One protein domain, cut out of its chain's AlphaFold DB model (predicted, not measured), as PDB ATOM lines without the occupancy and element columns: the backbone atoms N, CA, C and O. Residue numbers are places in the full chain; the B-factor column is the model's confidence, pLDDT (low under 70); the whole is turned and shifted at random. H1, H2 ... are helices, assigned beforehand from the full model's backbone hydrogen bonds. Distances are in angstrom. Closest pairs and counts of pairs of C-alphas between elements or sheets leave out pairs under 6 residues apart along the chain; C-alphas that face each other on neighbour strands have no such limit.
ATOM      1  N   LEU A 145    -146.639 -75.449  59.589       58.56
ATOM      2  CA  LEU A 145    -147.271 -74.300  60.300       58.56
ATOM      3  C   LEU A 145    -147.767 -73.190  59.344       58.56
ATOM      4  O   LEU A 145    -147.243 -72.079  59.308       58.56
ATOM      5  N   ASN A 146    -148.877 -73.431  58.646       61.31
ATOM      6  CA  ASN A 146    -149.812 -72.340  58.351       61.31
ATOM      7  C   ASN A 146    -151.238 -72.802  58.649       61.31
ATOM      8  O   ASN A 146    -152.018 -73.131  57.756       61.31
ATOM      9  N   THR A 147    -151.555 -72.862  59.945       61.69
ATOM     10  CA  THR A 147    -152.886 -73.229  60.440       61.69
ATOM     11  C   THR A 147    -153.963 -72.299  59.890       61.69
ATOM     12  O   THR A 147    -155.067 -72.757  59.634       61.69
ATOM     13  N   THR A 148    -153.640 -71.028  59.635       66.44
ATOM     14  CA  THR A 148    -154.525 -70.048  58.996       66.44
ATOM     15  C   THR A 148    -154.899 -70.474  57.578       66.44
ATOM     16  O   THR A 148    -156.055 -70.813  57.349       66.44
ATOM     17  N   ALA A 149    -153.934 -70.565  56.657       67.38
ATOM     18  CA  ALA A 149    -154.206 -70.917  55.260       67.38
ATOM     19  C   ALA A 149    -154.749 -72.348  55.103       67.38
ATOM     20  O   ALA A 149    -155.577 -72.595  54.232       67.38
ATOM     21  N   TRP A 150    -154.333 -73.290  55.960       67.00
ATOM     22  CA  TRP A 150    -154.898 -74.641  55.970       67.00
ATOM     23  C   TRP A 150    -156.354 -74.650  56.455       67.00
ATOM     24  O   TRP A 150    -157.197 -75.266  55.808       67.00
ATOM     25  N   CYS A 151    -156.686 -73.938  57.540       70.81
ATOM     26  CA  CYS A 151    -158.075 -73.814  57.994       70.81
ATOM     27  C   CYS A 151    -158.942 -73.016  57.012       70.81
ATOM     28  O   CYS A 151    -160.130 -73.302  56.913       70.81
ATOM     29  N   GLU A 152    -158.379 -72.050  56.289       65.94
ATOM     30  CA  GLU A 152    -159.085 -71.258  55.274       65.94
ATOM     31  C   GLU A 152    -159.359 -72.081  54.014       65.94
ATOM     32  O   GLU A 152    -160.508 -72.158  53.582       65.94
ATOM     33  N   ALA A 153    -158.360 -72.800  53.492       68.75
ATOM     34  CA  ALA A 153    -158.552 -73.748  52.397       68.75
ATOM     35  C   ALA A 153    -159.533 -74.872  52.778       68.75
ATOM     36  O   ALA A 153    -160.399 -75.226  51.980       68.75
ATOM     37  N   LEU A 154    -159.452 -75.399  54.007       66.50
ATOM     38  CA  LEU A 154    -160.394 -76.397  54.516       66.50
ATOM     39  C   LEU A 154    -161.813 -75.827  54.672       66.50
ATOM     40  O   LEU A 154    -162.775 -76.506  54.324       66.50
ATOM     41  N   ALA A 155    -161.958 -74.593  55.163       71.56
ATOM     42  CA  ALA A 155    -163.258 -73.940  55.292       71.56
ATOM     43  C   ALA A 155    -163.911 -73.725  53.919       71.56
ATOM     44  O   ALA A 155    -165.067 -74.106  53.748       71.56
ATOM     45  N   VAL A 156    -163.170 -73.208  52.931       69.50
ATOM     46  CA  VAL A 156    -163.658 -73.044  51.548       69.50
ATOM     47  C   VAL A 156    -164.029 -74.400  50.935       69.50
ATOM     48  O   VAL A 156    -165.143 -74.563  50.447       69.50
ATOM     49  N   PHE A 157    -163.163 -75.409  51.058       66.19
ATOM     50  CA  PHE A 157    -163.406 -76.761  50.536       66.19
ATOM     51  C   PHE A 157    -164.649 -77.446  51.136       66.19
ATOM     52  O   PHE A 157    -165.346 -78.190  50.442       66.19
ATOM     53  N   LEU A 158    -164.935 -77.225  52.424       69.00
ATOM     54  CA  LEU A 158    -166.145 -77.733  53.082       69.00
ATOM     55  C   LEU A 158    -167.388 -76.920  52.691       69.00
ATOM     56  O   LEU A 158    -168.447 -77.503  52.442       69.00
ATOM     57  N   GLN A 159    -167.248 -75.598  52.572       69.75
ATOM     58  CA  GLN A 159    -168.311 -74.676  52.171       69.75
ATOM     59  C   GLN A 159    -168.809 -74.959  50.744       69.75
ATOM     60  O   GLN A 159    -170.018 -75.052  50.533       69.75
ATOM     61  N   GLU A 160    -167.902 -75.186  49.788       64.81
ATOM     62  CA  GLU A 160    -168.218 -75.578  48.398       64.81
ATOM     63  C   GLU A 160    -168.971 -76.919  48.299       64.81
ATOM     64  O   GLU A 160    -169.591 -77.218  47.280       64.81
ATOM     65  N   ARG A 161    -168.950 -77.727  49.367       63.28
ATOM     66  CA  ARG A 161    -169.632 -79.028  49.470       63.28
ATOM     67  C   ARG A 161    -170.883 -78.986  50.356       63.28
ATOM     68  O   ARG A 161    -171.432 -80.037  50.672       63.28
ATOM     69  N   GLY A 162    -171.331 -77.794  50.760       64.19
ATOM     70  CA  GLY A 162    -172.538 -77.587  51.571       64.19
ATOM     71  C   GLY A 162    -172.351 -77.749  53.085       64.19
ATOM     72  O   GLY A 162    -173.301 -77.544  53.839       64.19
ATOM     73  N   TYR A 163    -171.141 -78.061  53.561       62.12
ATOM     74  CA  TYR A 163    -170.834 -78.215  54.987       62.12
ATOM     75  C   TYR A 163    -170.342 -76.891  55.581       62.12
ATOM     76  O   TYR A 163    -169.164 -76.722  55.896       62.12
ATOM     77  N   GLY A 164    -171.259 -75.929  55.711       67.62
ATOM     78  CA  GLY A 164    -170.935 -74.590  56.197       67.62
ATOM     79  C   GLY A 164    -170.532 -74.557  57.673       67.62
ATOM     80  O   GLY A 164    -171.322 -74.890  58.558       67.62
ATOM     81  N   LEU A 165    -169.309 -74.105  57.952       65.19
ATOM     82  CA  LEU A 165    -168.828 -73.859  59.312       65.19
ATOM     83  C   LEU A 165    -169.215 -72.439  59.735       65.19
ATOM     84  O   LEU A 165    -168.666 -71.461  59.236       65.19
ATOM     85  N   THR A 166    -170.139 -72.318  60.689       59.00
ATOM     86  CA  THR A 166    -170.806 -71.047  61.043       59.00
ATOM     87  C   THR A 166    -169.892 -69.942  61.591       59.00
ATOM     88  O   THR A 166    -170.335 -68.805  61.710       59.00
ATOM     89  N   THR A 167    -168.633 -70.236  61.937       60.28
ATOM     90  CA  THR A 167    -167.613 -69.232  62.300       60.28
ATOM     91  C   THR A 167    -166.200 -69.714  61.955       60.28
ATOM     92  O   THR A 167    -165.639 -70.587  62.620       60.28
ATOM     93  N   GLN A 168    -165.589 -69.090  60.948       58.22
ATOM     94  CA  GLN A 168    -164.241 -69.395  60.444       58.22
ATOM     95  C   GLN A 168    -163.145 -69.235  61.523       58.22
ATOM     96  O   GLN A 168    -162.258 -70.083  61.651       58.22
ATOM     97  N   ASP A 169    -163.257 -68.216  62.381       59.34
ATOM     98  CA  ASP A 169    -162.315 -67.960  63.482       59.34
ATOM     99  C   ASP A 169    -162.297 -69.046  64.568       59.34
ATOM    100  O   ASP A 169    -161.255 -69.295  65.188       59.34
ATOM    101  N   ASN A 170    -163.422 -69.738  64.785       66.19
ATOM    102  CA  ASN A 170    -163.499 -70.819  65.769       66.19
ATOM    103  C   ASN A 170    -162.675 -72.042  65.340       66.19
ATOM    104  O   ASN A 170    -162.048 -72.674  66.193       66.19
ATOM    105  N   LEU A 171    -162.632 -72.358  64.039       70.12
ATOM    106  CA  LEU A 171    -161.843 -73.478  63.518       70.12
ATOM    107  C   LEU A 171    -160.342 -73.215  63.691       70.12
ATOM    108  O   LEU A 171    -159.648 -74.006  64.332       70.12
ATOM    109  N   ARG A 172    -159.862 -72.070  63.185       68.56
ATOM    110  CA  ARG A 172    -158.439 -71.687  63.213       68.56
ATOM    111  C   ARG A 172    -157.872 -71.674  64.632       68.56
ATOM    112  O   ARG A 172    -156.787 -72.214  64.863       68.56
ATOM    113  N   ARG A 173    -158.607 -71.105  65.597       74.06
ATOM    114  CA  ARG A 173    -158.178 -71.034  67.006       74.06
ATOM    115  C   ARG A 173    -158.128 -72.412  67.672       74.06
ATOM    116  O   ARG A 173    -157.138 -72.720  68.333       74.06
ATOM    117  N   ARG A 174    -159.163 -73.244  67.491       78.75
ATOM    118  CA  ARG A 174    -159.207 -74.605  68.060       78.75
ATOM    119  C   ARG A 174    -158.093 -75.477  67.479       78.75
ATOM    120  O   ARG A 174    -157.337 -76.069  68.242       78.75
ATOM    121  N   PHE A 175    -157.936 -75.471  66.156       77.19
ATOM    122  CA  PHE A 175    -156.908 -76.242  65.458       77.19
ATOM    123  C   PHE A 175    -155.485 -75.819  65.854       77.19
ATOM    124  O   PHE A 175    -154.667 -76.674  66.187       77.19
ATOM    125  N   SER A 176    -155.201 -74.511  65.908       74.56
ATOM    126  CA  SER A 176    -153.868 -74.009  66.284       74.56
ATOM    127  C   SER A 176    -153.480 -74.375  67.719       74.56
ATOM    128  O   SER A 176    -152.330 -74.728  67.964       74.56
ATOM    129  N   ASN A 177    -154.430 -74.348  68.662       79.12
ATOM    130  CA  ASN A 177    -154.177 -74.740  70.051       79.12
ATOM    131  C   ASN A 177    -153.876 -76.245  70.179       79.12
ATOM    132  O   ASN A 177    -152.903 -76.632  70.822       79.12
ATOM    133  N   THR A 178    -154.668 -77.097  69.515       75.50
ATOM    134  CA  THR A 178    -154.421 -78.548  69.464       75.50
ATOM    135  C   THR A 178    -153.070 -78.869  68.818       75.50
ATOM    136  O   THR A 178    -152.326 -79.703  69.331       75.50
ATOM    137  N   TYR A 179    -152.722 -78.174  67.732       79.62
ATOM    138  CA  TYR A 179    -151.441 -78.342  67.048       79.62
ATOM    139  C   TYR A 179    -150.248 -77.906  67.917       79.62
ATOM    140  O   TYR A 179    -149.231 -78.595  67.966       79.62
ATOM    141  N   HIS A 180    -150.370 -76.795  68.650       78.62
ATOM    142  CA  HIS A 180    -149.310 -76.296  69.526       78.62
ATOM    143  C   HIS A 180    -148.961 -77.285  70.652       78.62
ATOM    144  O   HIS A 180    -147.788 -77.621  70.823       78.62
ATOM    145  N   LEU A 181    -149.967 -77.823  71.354       82.69
ATOM    146  CA  LEU A 181    -149.764 -78.834  72.406       82.69
ATOM    147  C   LEU A 181    -149.059 -80.097  71.876       82.69
ATOM    148  O   LEU A 181    -148.213 -80.673  72.560       82.69
ATOM    149  N   TYR A 182    -149.364 -80.499  70.639       75.69
ATOM    150  CA  TYR A 182    -148.709 -81.624  69.972       75.69
ATOM    151  C   TYR A 182    -147.219 -81.357  69.679       75.69
ATOM    152  O   TYR A 182    -146.384 -82.228  69.923       75.69
ATOM    153  N   ILE A 183    -146.854 -80.156  69.218       78.06
ATOM    154  CA  ILE A 183    -145.446 -79.807  68.954       78.06
ATOM    155  C   ILE A 183    -144.613 -79.754  70.243       78.06
ATOM    156  O   ILE A 183    -143.478 -80.233  70.243       78.06
ATOM    157  N   VAL A 184    -145.171 -79.249  71.350       82.12
ATOM    158  CA  VAL A 184    -144.485 -79.224  72.657       82.12
ATOM    159  C   VAL A 184    -144.137 -80.643  73.132       82.12
ATOM    160  O   VAL A 184    -142.998 -80.893  73.528       82.12
ATOM    161  N   LEU A 185    -145.068 -81.597  72.999       81.19
ATOM    162  CA  LEU A 185    -144.829 -83.014  73.308       81.19
ATOM    163  C   LEU A 185    -143.682 -83.613  72.467       81.19
ATOM    164  O   LEU A 185    -142.838 -84.344  72.986       81.19
ATOM    165  N   VAL A 186    -143.637 -83.290  71.170       78.50
ATOM    166  CA  VAL A 186    -142.608 -83.786  70.236       78.50
ATOM    167  C   VAL A 186    -141.222 -83.201  70.534       78.50
ATOM    168  O   VAL A 186    -140.223 -83.901  70.359       78.50
ATOM    169  N   MET A 187    -141.135 -81.945  70.979       77.50
ATOM    170  CA  MET A 187    -139.851 -81.308  71.299       77.50
ATOM    171  C   MET A 187    -139.217 -81.877  72.571       77.50
ATOM    172  O   MET A 187    -138.065 -82.309  72.516       77.50
ATOM    173  N   HIS A 188    -139.980 -82.003  73.660       84.69
ATOM    174  CA  HIS A 188    -139.471 -82.595  74.904       84.69
ATOM    175  C   HIS A 188    -138.950 -84.028  74.720       84.69
ATOM    176  O   HIS A 188    -137.946 -84.414  75.318       84.69
ATOM    177  N   ASN A 189    -139.596 -84.822  73.858       78.31
ATOM    178  CA  ASN A 189    -139.128 -86.173  73.550       78.31
ATOM    179  C   ASN A 189    -137.735 -86.171  72.886       78.31
ATOM    180  O   ASN A 189    -136.874 -86.967  73.261       78.31
ATOM    181  N   LYS A 190    -137.487 -85.251  71.942       81.00
ATOM    182  CA  LYS A 190    -136.193 -85.132  71.248       81.00
ATOM    183  C   LYS A 190    -135.064 -84.702  72.180       81.00
ATOM    184  O   LYS A 190    -133.958 -85.221  72.057       81.00
ATOM    185  N   GLU A 191    -135.342 -83.787  73.107       80.44
ATOM    186  CA  GLU A 191    -134.362 -83.305  74.087       80.44
ATOM    187  C   GLU A 191    -133.861 -84.453  74.975       80.44
ATOM    188  O   GLU A 191    -132.652 -84.684  75.039       80.44
ATOM    189  N   LEU A 192    -134.780 -85.246  75.547       83.81
ATOM    190  CA  LEU A 192    -134.445 -86.438  76.340       83.81
ATOM    191  C   LEU A 192    -133.571 -87.433  75.560       83.81
ATOM    192  O   LEU A 192    -132.564 -87.909  76.080       83.81
ATOM    193  N   VAL A 193    -133.922 -87.715  74.301       80.25
ATOM    194  CA  VAL A 193    -133.149 -88.621  73.436       80.25
ATOM    195  C   VAL A 193    -131.750 -88.061  73.144       80.25
ATOM    196  O   VAL A 193    -130.769 -88.798  73.215       80.25
ATOM    197  N   SER A 194    -131.631 -86.758  72.868       77.00
ATOM    198  CA  SER A 194    -130.338 -86.122  72.573       77.00
ATOM    199  C   SER A 194    -129.383 -86.089  73.774       77.00
ATOM    200  O   SER A 194    -128.185 -86.309  73.603       77.00
ATOM    201  N   GLY A 195    -129.903 -85.902  74.995       79.69
ATOM    202  CA  GLY A 195    -129.090 -85.918  76.216       79.69
ATOM    203  C   GLY A 195    -128.419 -87.271  76.470       79.69
ATOM    204  O   GLY A 195    -127.238 -87.317  76.810       79.69
ATOM    205  N   ILE A 196    -129.142 -88.372  76.230       79.12
ATOM    206  CA  ILE A 196    -128.626 -89.746  76.380       79.12
ATOM    207  C   ILE A 196    -127.496 -90.026  75.374       79.12
ATOM    208  O   ILE A 196    -126.480 -90.632  75.723       79.12
ATOM    209  N   ILE A 197    -127.651 -89.557  74.132       78.69
ATOM    210  CA  ILE A 197    -126.654 -89.735  73.065       78.69
ATOM    211  C   ILE A 197    -125.369 -88.969  73.403       78.69
ATOM    212  O   ILE A 197    -124.288 -89.553  73.394       78.69
ATOM    213  N   ASN A 198    -125.484 -87.694  73.781       73.62
ATOM    214  CA  ASN A 198    -124.319 -86.847  74.047       73.62
ATOM    215  C   ASN A 198    -123.511 -87.322  75.266       73.62
ATOM    216  O   ASN A 198    -122.283 -87.345  75.205       73.62
ATOM    217  N   ALA A 199    -124.185 -87.770  76.334       74.50
ATOM    218  CA  ALA A 199    -123.526 -88.354  77.506       74.50
ATOM    219  C   ALA A 199    -122.720 -89.623  77.165       74.50
ATOM    220  O   ALA A 199    -121.711 -89.907  77.806       74.50
ATOM    221  N   SER A 200    -123.147 -90.367  76.138       65.75
ATOM    222  CA  SER A 200    -122.448 -91.562  75.656       65.75
ATOM    223  C   SER A 200    -121.211 -91.209  74.818       65.75
ATOM    224  O   SER A 200    -120.199 -91.900  74.898       65.75
ATOM    225  N   SER A 201    -121.262 -90.118  74.044       62.84
ATOM    226  CA  SER A 201    -120.147 -89.664  73.198       62.84
ATOM    227  C   SER A 201    -119.014 -89.005  73.992       62.84
ATOM    228  O   SER A 201    -117.846 -89.271  73.719       62.84
ATOM    229  N   SER A 202    -119.332 -88.210  75.023       57.97
ATOM    230  CA  SER A 202    -118.322 -87.518  75.849       57.97
ATOM    231  C   SER A 202    -117.402 -88.447  76.651       57.97
ATOM    232  O   SER A 202    -116.365 -88.009  77.145       57.97
ATOM    233  N   CYS A 203    -117.771 -89.722  76.802       56.94
ATOM    234  CA  CYS A 203    -116.918 -90.723  77.441       56.94
ATOM    235  C   CYS A 203    -115.774 -91.203  76.535       56.94
ATOM    236  O   CYS A 203    -114.795 -91.712  77.061       56.94
TER     237      CYS A 203
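What this domain is: This is residues 145 to 203 of the 225 residues of an uncharacterized protein of Paxillus involutus ATCC 200175 (UniProt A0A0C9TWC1). One very long helix, H2, makes the long axis of the model, and the shorter H1 folds back beside the first part of it, so that the two form a lopsided helical hairpin. The later part of H2, residues 181 to 203, sticks out alone as a long arm, and residues 157 to 162 stand free at the other end. The printed part has 59 residues with two named helices, H1 then H2, and no named strand; the class is all helix. It is extended, with a radius of gyration of the C-alphas of 18.8 A, and the C-alphas span 62 by 15 by 13 A, a rod.

Where its parts are: H2, residues 168 to 203, is 54.6 A long from C-alpha 168 at (-164.241, -69.395, 60.444) to C-alpha 203 at (-116.918, -90.723, 77.441). H1, residues 147 to 159, is 17.6 A long and begins at C-alpha 147 at (-152.886, -73.229, 60.440).

How they stand to each other: H2 touches H1 with residues 168 to 176 alone. The closest C-alphas of the two are those of Cys 151 and Arg 172, 5.6 A apart. Their lines stand at a steep tilt of 41 degrees, and they run opposite ways, a helical hairpin. In H1 every O i to N i+4 pair is within hydrogen-bond range; in H2 31 of 32 are.

The domain as a whole: The two C-alphas farthest apart, those of Gly 162 and Cys 203, are 62.7 A apart. Without the stretches that stand free, the body has 30 residues and spans 26 by 14 by 11 A. The printed part has no cut, and the link from H1 to H2, 8 residues, is short. The mean pLDDT of the printed part is 71.1; 29 residues are under 70, among them residues 156 to 170 and 200 to 203.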